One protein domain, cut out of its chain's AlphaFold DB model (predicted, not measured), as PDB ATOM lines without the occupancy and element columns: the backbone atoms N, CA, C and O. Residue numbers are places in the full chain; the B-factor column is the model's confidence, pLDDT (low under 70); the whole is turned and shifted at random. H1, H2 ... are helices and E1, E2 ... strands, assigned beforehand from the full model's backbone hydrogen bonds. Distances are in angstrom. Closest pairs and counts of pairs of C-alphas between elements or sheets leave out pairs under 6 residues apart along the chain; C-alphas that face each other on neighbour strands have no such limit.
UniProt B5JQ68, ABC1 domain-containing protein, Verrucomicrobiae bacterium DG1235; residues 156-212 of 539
ATOM      1  N   GLN A 156     109.747 143.257 154.654       87.94
ATOM      2  CA  GLN A 156     110.082 142.358 153.555       87.94
ATOM      3  C   GLN A 156     111.557 141.943 153.583       87.94
ATOM      4  O   GLN A 156     111.838 140.750 153.505       87.94
ATOM      5  N   LEU A 157     112.487 142.883 153.781       88.75
ATOM      6  CA  LEU A 157     113.921 142.586 153.848       88.75
ATOM      7  C   LEU A 157     114.267 141.710 155.062       88.75
ATOM      8  O   LEU A 157     115.121 140.828 154.974       88.75
ATOM      9  N   ILE A 158     113.581 141.912 156.192       91.88
ATOM     10  CA  ILE A 158     113.736 141.056 157.376       91.88
ATOM     11  C   ILE A 158     113.232 139.639 157.090       91.88
ATOM     12  O   ILE A 158     113.908 138.664 157.417       91.88
ATOM     13  N   PHE A 159     112.066 139.501 156.458       92.94
ATOM     14  CA  PHE A 159     111.514 138.192 156.106       92.94
ATOM     15  C   PHE A 159     112.397 137.456 155.097       92.94
ATOM     16  O   PHE A 159     112.631 136.256 155.251       92.94
ATOM     17  N   GLU A 160     112.936 138.164 154.106       92.81
ATOM     18  CA  GLU A 160     113.914 137.622 153.161       92.81
ATOM     19  C   GLU A 160     115.168 137.109 153.873       92.81
ATOM     20  O   GLU A 160     115.626 136.002 153.579       92.81
ATOM     21  N   GLU A 161     115.688 137.850 154.856       92.88
ATOM     22  CA  GLU A 161     116.841 137.411 155.644       92.88
ATOM     23  C   GLU A 161     116.513 136.176 156.498       92.88
ATOM     24  O   GLU A 161     117.301 135.229 156.515       92.88
ATOM     25  N   ILE A 162     115.325 136.100 157.116       95.31
ATOM     26  CA  ILE A 162     114.863 134.885 157.815       95.31
ATOM     27  C   ILE A 162     114.816 133.694 156.852       95.31
ATOM     28  O   ILE A 162     115.361 132.625 157.148       95.31
ATOM     29  N   HIS A 163     114.200 133.869 155.680       95.25
ATOM     30  CA  HIS A 163     114.096 132.822 154.667       95.25
ATOM     31  C   HIS A 163     115.466 132.346 154.186       95.25
ATOM     32  O   HIS A 163     115.686 131.141 154.047       95.25
ATOM     33  N   LYS A 164     116.395 133.276 153.964       94.69
ATOM     34  CA  LYS A 164     117.765 132.995 153.536       94.69
ATOM     35  C   LYS A 164     118.554 132.232 154.601       94.69
ATOM     36  O   LYS A 164     119.205 131.245 154.271       94.69
ATOM     37  N   GLN A 165     118.485 132.659 155.862       94.88
ATOM     38  CA  GLN A 165     119.247 132.065 156.966       94.88
ATOM     39  C   GLN A 165     118.704 130.695 157.396       94.88
ATOM     40  O   GLN A 165     119.479 129.789 157.705       94.88
ATOM     41  N   LEU A 166     117.380 130.514 157.413       95.50
ATOM     42  CA  LEU A 166     116.758 129.250 157.820       95.50
ATOM     43  C   LEU A 166     116.637 128.251 156.661       95.50
ATOM     44  O   LEU A 166     116.698 127.038 156.889       95.50
ATOM     45  N   GLY A 167     116.492 128.727 155.422       94.38
ATOM     46  CA  GLY A 167     116.513 127.914 154.208       94.38
ATOM     47  C   GLY A 167     115.583 126.690 154.289       94.38
ATOM     48  O   GLY A 167     114.376 126.850 154.502       94.38
ATOM     49  N   PRO A 168     116.099 125.448 154.164       93.12
ATOM     50  CA  PRO A 168     115.288 124.228 154.262       93.12
ATOM     51  C   PRO A 168     114.501 124.085 155.573       93.12
ATOM     52  O   PRO A 168     113.444 123.447 155.581       93.12
ATOM     53  N   LYS A 169     114.973 124.692 156.673       94.00
ATOM     54  CA  LYS A 169     114.307 124.622 157.983       94.00
ATOM     55  C   LYS A 169     112.932 125.285 157.973       94.00
ATOM     56  O   LYS A 169     112.053 124.806 158.681       94.00
ATOM     57  N   MET A 170     112.712 126.298 157.127       94.94
ATOM     58  CA  MET A 170     111.394 126.933 156.969       94.94
ATOM     59  C   MET A 170     110.309 125.902 156.655       94.94
ATOM     60  O   MET A 170     109.237 125.923 157.249       94.94
ATOM     61  N   LYS A 171     110.611 124.956 155.756       91.94
ATOM     62  CA  LYS A 171     109.688 123.874 155.391       91.94
ATOM     63  C   LYS A 171     109.705 122.737 156.407       91.94
ATOM     64  O   LYS A 171     108.647 122.227 156.743       91.94
ATOM     65  N   ALA A 172     110.885 122.346 156.896       91.19
ATOM     66  CA  ALA A 172     111.020 121.211 157.813       91.19
ATOM     67  C   ALA A 172     110.279 121.417 159.147       91.19
ATOM     68  O   ALA A 172     109.762 120.457 159.707       91.19
ATOM     69  N   PHE A 173     110.211 122.660 159.628       93.25
ATOM     70  CA  PHE A 173     109.505 123.036 160.854       93.25
ATOM     71  C   PHE A 173     108.151 123.710 160.578       93.25
ATOM     72  O   PHE A 173     107.525 124.198 161.512       93.25
ATOM     73  N   SER A 174     107.692 123.766 159.319       93.81
ATOM     74  CA  SER A 174     106.454 124.463 158.921       93.81
ATOM     75  C   SER A 174     106.341 125.863 159.542       93.81
ATOM     76  O   SER A 174     105.366 126.179 160.221       93.81
ATOM     77  N   ILE A 175     107.395 126.668 159.378       95.88
ATOM     78  CA  ILE A 175     107.518 127.987 160.005       95.88
ATOM     79  C   ILE A 175     106.591 128.970 159.295       95.88
ATOM     80  O   ILE A 175     106.705 129.181 158.087       95.88
ATOM     81  N   GLU A 176     105.723 129.617 160.064       95.12
ATOM     82  CA  GLU A 176     104.835 130.680 159.607       95.12
ATOM     83  C   GLU A 176     105.162 131.974 160.353       95.12
ATOM     84  O   GLU A 176     105.102 132.019 161.582       95.12
ATOM     85  N   LEU A 177     105.526 133.014 159.602       95.00
ATOM     86  CA  LEU A 177     105.849 134.338 160.132       95.00
ATOM     87  C   LEU A 177     104.581 135.186 160.252       95.00
ATOM     88  O   LEU A 177     103.722 135.160 159.370       95.00
ATOM     89  N   GLU A 178     104.486 135.980 161.314       91.25
ATOM     90  CA  GLU A 178     103.477 137.031 161.403       91.25
ATOM     91  C   GLU A 178     103.828 138.159 160.418       91.25
ATOM     92  O   GLU A 178     104.979 138.580 160.323       91.25
ATOM     93  N   GLY A 179     102.839 138.654 159.664       82.50
ATOM     94  CA  GLY A 179     103.055 139.582 158.542       82.50
ATOM     95  C   GLY A 179     103.504 141.002 158.917       82.50
ATOM     96  O   GLY A 179     103.550 141.868 158.047       82.50
ATOM     97  N   MET A 180     103.807 141.262 160.189       84.38
ATOM     98  CA  MET A 180     104.281 142.549 160.699       84.38
ATOM     99  C   MET A 180     105.461 142.342 161.652       84.38
ATOM    100  O   MET A 180     105.530 141.338 162.363       84.38
ATOM    101  N   LEU A 181     106.369 143.320 161.706       84.69
ATOM    102  CA  LEU A 181     107.401 143.360 162.741       84.69
ATOM    103  C   LEU A 181     106.740 143.614 164.100       84.69
ATOM    104  O   LEU A 181     105.897 144.500 164.240       84.69
ATOM    105  N   HIS A 182     107.130 142.837 165.108       80.06
ATOM    106  CA  HIS A 182     106.647 143.015 166.473       80.06
ATOM    107  C   HIS A 182     107.288 144.242 167.131       80.06
ATOM    108  O   HIS A 182     106.608 145.029 167.790       80.06
ATOM    109  N   SER A 183     108.595 144.404 166.938       79.19
ATOM    110  CA  SER A 183     109.375 145.553 167.392       79.19
ATOM    111  C   SER A 183     110.706 145.627 166.644       79.19
ATOM    112  O   SER A 183     111.103 144.684 165.959       79.19
ATOM    113  N   GLU A 184     111.406 146.746 166.787       76.62
ATOM    114  CA  GLU A 184     112.732 146.979 166.220       76.62
ATOM    115  C   GLU A 184     113.662 147.562 167.288       76.62
ATOM    116  O   GLU A 184     113.221 148.219 168.232       76.62
ATOM    117  N   ALA A 185     114.951 147.281 167.142       69.00
ATOM    118  CA  ALA A 185     116.035 147.761 167.984       69.00
ATOM    119  C   ALA A 185     117.187 148.277 167.104       69.00
ATOM    120  O   ALA A 185     117.109 148.247 165.873       69.00
ATOM    121  N   SER A 186     118.279 148.724 167.737       68.06
ATOM    122  CA  SER A 186     119.424 149.347 167.052       68.06
ATOM    123  C   SER A 186     119.937 148.525 165.869       68.06
ATOM    124  O   SER A 186     119.986 149.023 164.749       68.06
ATOM    125  N   VAL A 187     120.252 147.250 166.096       75.69
ATOM    126  CA  VAL A 187     120.866 146.374 165.082       75.69
ATOM    127  C   VAL A 187     119.967 145.219 164.638       75.69
ATOM    128  O   VAL A 187     120.367 144.431 163.786       75.69
ATOM    129  N   GLY A 188     118.752 145.099 165.183       84.44
ATOM    130  CA  GLY A 188     117.885 143.947 164.931       84.44
ATOM    131  C   GLY A 188     116.391 144.250 164.956       84.44
ATOM    132  O   GLY A 188     115.963 145.309 165.407       84.44
ATOM    133  N   ALA A 189     115.602 143.302 164.466       89.44
ATOM    134  CA  ALA A 189     114.147 143.336 164.415       89.44
ATOM    135  C   ALA A 189     113.558 142.075 165.058       89.44
ATOM    136  O   ALA A 189     114.162 141.001 165.013       89.44
ATOM    137  N   ILE A 190     112.375 142.203 165.655       91.06
ATOM    138  CA  ILE A 190     111.641 141.099 166.271       91.06
ATOM    139  C   ILE A 190     110.464 140.712 165.381       91.06
ATOM    140  O   ILE A 190     109.604 141.539 165.079       91.06
ATOM    141  N   VAL A 191     110.387 139.438 165.008       94.06
ATOM    142  CA  VAL A 191     109.301 138.865 164.201       94.06
ATOM    143  C   VAL A 191     108.666 137.718 164.965       94.06
ATOM    144  O   VAL A 191     109.356 136.791 165.382       94.06
ATOM    145  N   ARG A 192     107.348 137.755 165.156       94.88
ATOM    146  CA  ARG A 192     106.622 136.614 165.724       94.88
ATOM    147  C   ARG A 192     106.480 135.507 164.694       94.88
ATOM    148  O   ARG A 192     106.340 135.767 163.501       94.88
ATOM    149  N   PHE A 193     106.508 134.270 165.165       96.00
ATOM    150  CA  PHE A 193     106.318 133.112 164.310       96.00
ATOM    151  C   PHE A 193     105.633 131.970 165.053       96.00
ATOM    152  O   PHE A 193     105.660 131.893 166.282       96.00
ATOM    153  N   SER A 194     105.062 131.048 164.286       96.12
ATOM    154  CA  SER A 194     104.676 129.727 164.771       96.12
ATOM    155  C   SER A 194     105.394 128.646 163.974       96.12
ATOM    156  O   SER A 194     105.771 128.860 162.822       96.12
ATOM    157  N   PHE A 195     105.618 127.489 164.586       95.50
ATOM    158  CA  PHE A 195     106.233 126.345 163.921       95.50
ATOM    159  C   PHE A 195     105.673 125.035 164.475       95.50
ATOM    160  O   PHE A 195     105.181 124.988 165.603       95.50
ATOM    161  N   ALA A 196     105.740 123.970 163.684       93.38
ATOM    162  CA  ALA A 196     105.430 122.619 164.128       93.38
ATOM    163  C   ALA A 196     106.722 121.931 164.575       93.38
ATOM    164  O   ALA A 196     107.691 121.857 163.813       93.38
ATOM    165  N   ASN A 197     106.748 121.415 165.802       84.12
ATOM    166  CA  ASN A 197     107.858 120.589 166.248       84.12
ATOM    167  C   ASN A 197     107.849 119.273 165.441       84.12
ATOM    168  O   ASN A 197     106.875 118.530 165.536       84.12
ATOM    169  N   PRO A 198     108.894 118.949 164.661       82.81
ATOM    170  CA  PRO A 198     108.913 117.743 163.837       82.81
ATOM    171  C   PRO A 198     108.948 116.449 164.662       82.81
ATOM    172  O   PRO A 198     108.590 115.398 164.141       82.81
ATOM    173  N   GLU A 199     109.358 116.510 165.933       82.19
ATOM    174  CA  GLU A 199     109.405 115.347 166.824       82.19
ATOM    175  C   GLU A 199     108.057 115.070 167.494       82.19
ATOM    176  O   GLU A 199     107.663 113.912 167.616       82.19
ATOM    177  N   THR A 200     107.341 116.114 167.930       85.06
ATOM    178  CA  THR A 200     106.078 115.954 168.677       85.06
ATOM    179  C   THR A 200     104.830 116.223 167.837       85.06
ATOM    180  O   THR A 200     103.746 115.766 168.185       85.06
ATOM    181  N   GLY A 201     104.965 116.949 166.728       84.56
ATOM    182  CA  GLY A 201     103.859 117.457 165.915       84.56
ATOM    183  C   GLY A 201     103.157 118.684 166.506       84.56
ATOM    184  O   GLY A 201     102.299 119.264 165.840       84.56
ATOM    185  N   ASP A 202     103.517 119.109 167.721       89.62
ATOM    186  CA  ASP A 202     102.860 120.227 168.393       89.62
ATOM    187  C   ASP A 202     103.235 121.560 167.760       89.62
ATOM    188  O   ASP A 202     104.394 121.816 167.415       89.62
ATOM    189  N   ARG A 203     102.243 122.446 167.674       92.31
ATOM    190  CA  ARG A 203     102.455 123.814 167.227       92.31
ATOM    191  C   ARG A 203     102.934 124.672 168.390       92.31
ATOM    192  O   ARG A 203     102.315 124.690 169.451       92.31
ATOM    193  N   GLN A 204     104.035 125.377 168.181       93.12
ATOM    194  CA  GLN A 204     104.651 126.262 169.161       93.12
ATOM    195  C   GLN A 204     104.747 127.679 168.599       93.12
ATOM    196  O   GLN A 204     104.866 127.865 167.387       93.12
ATOM    197  N   GLU A 205     104.703 128.667 169.488       94.56
ATOM    198  CA  GLU A 205     104.840 130.084 169.153       94.56
ATOM    199  C   GLU A 205     106.162 130.641 169.675       94.56
ATOM    200  O   GLU A 205     106.637 130.291 170.760       94.56
ATOM    201  N   GLY A 206     106.752 131.544 168.902       95.12
ATOM    202  CA  GLY A 206     108.053 132.113 169.191       95.12
ATOM    203  C   GLY A 206     108.233 133.518 168.646       95.12
ATOM    204  O   GLY A 206     107.384 134.076 167.949       95.12
ATOM    205  N   VAL A 207     109.389 134.080 168.964       95.69
ATOM    206  CA  VAL A 207     109.927 135.290 168.356       95.69
ATOM    207  C   VAL A 207     111.290 134.997 167.747       95.69
ATOM    208  O   VAL A 207     112.129 134.326 168.355       95.69
ATOM    209  N   PHE A 208     111.505 135.504 166.541       95.81
ATOM    210  CA  PHE A 208     112.815 135.651 165.936       95.81
ATOM    211  C   PHE A 208     113.338 137.045 166.249       95.81
ATOM    212  O   PHE A 208     112.723 138.030 165.851       95.81
ATOM    213  N   LYS A 209     114.481 137.128 166.926       93.88
ATOM    214  CA  LYS A 209     115.334 138.319 166.941       93.88
ATOM    215  C   LYS A 209     116.312 138.181 165.782       93.88
ATOM    216  O   LYS A 209     117.096 137.235 165.765       93.88
ATOM    217  N   VAL A 210     116.223 139.073 164.803       93.50
ATOM    218  CA  VAL A 210     116.931 138.990 163.519       93.50
ATOM    219  C   VAL A 210     117.819 140.212 163.373       93.50
ATOM    220  O   VAL A 210     117.325 141.328 163.501       93.50
ATOM    221  N   LEU A 211     119.108 140.026 163.093       91.25
ATOM    222  CA  LEU A 211     119.972 141.148 162.734       91.25
ATOM    223  C   LEU A 211     119.505 141.774 161.426       91.25
ATOM    224  O   LEU A 211     119.181 141.073 160.466       91.25
ATOM    225  N   LYS A 212     119.497 143.105 161.381       88.69
ATOM    226  CA  LYS A 212     119.119 143.832 160.174       88.69
ATOM    227  C   LYS A 212     120.068 143.468 159.026       88.69
ATOM    228  O   LYS A 212     121.281 143.366 159.239       88.69
TER     229      LYS A 212
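Overview. This is residues 156 to 212 of the 539 residues of the protein "ABC1 domain-containing protein" of Verrucomicrobiae bacterium DG1235 (UniProt B5JQ68). A long, strongly twisted sheet of three strands, E1, E2 and E3, has H1 across one face, with the short H2 following it beyond H1's last residue; the other face is bare. The links E1 to E2 and E2 to E3 lie at opposite ends of the long axis. The printed part has 57 residues, with two named helices and three named strands in the order H1, H2, E1, E2, E3 along the chain; the sheet's order is E1 - E2 - E3, all antiparallel, and the class is mixed, helices and strands. It is compact, with a radius of gyration of the C-alphas of 11.5 A, yet elongated, spanning 36 by 19 by 16 A.

Along the chain. E1 is residues 176 to 184, 19.3 A long, and bends by 75 degrees at residue 179. E2, residues 188 to 196, is 24.7 A long and bends by 52 degrees at residue 192. E3, residues 203 to 211, is 25.0 A long and ends at C-alpha 211 (119.972, 141.148, 162.734). H1, residues 156 to 166, is 15.3 A long and begins at C-alpha 156 (110.082, 142.358, 153.555). H2, residues 168 to 172, is 6.3 A long.

Arrangement. The strands form a meander, each the antiparallel neighbour of the one before. In the hairpin E1 and E2, N 178 and O 192 are 2.9 A apart; in the hairpin E2 and E3, N 191 and O 208 are 2.9 A apart. H1 is on the sheet at a height of 8.9 A, making two layers, a helix on one face of a sheet. It runs across the strands, at 68 degrees to E3 on the local plane; the closest C-alphas of H1 and E3, Ile 158 and Val 210, are 7.2 A apart. H2 only grazes the sheet, with residues 170 to 172. H1 and H2 are close but not clearly touching, the C-alphas of His 163 and Met 170 being closest at 6.9 A. In H1 and H2 every O i to N i+4 pair is within hydrogen-bond range.

Size, cuts and confidence. The C-alphas farthest apart, Ser 186 and Thr 200, are 36.0 A apart. The printed part has no cut and no long link. Confidence is under 70 at residues 185 to 186.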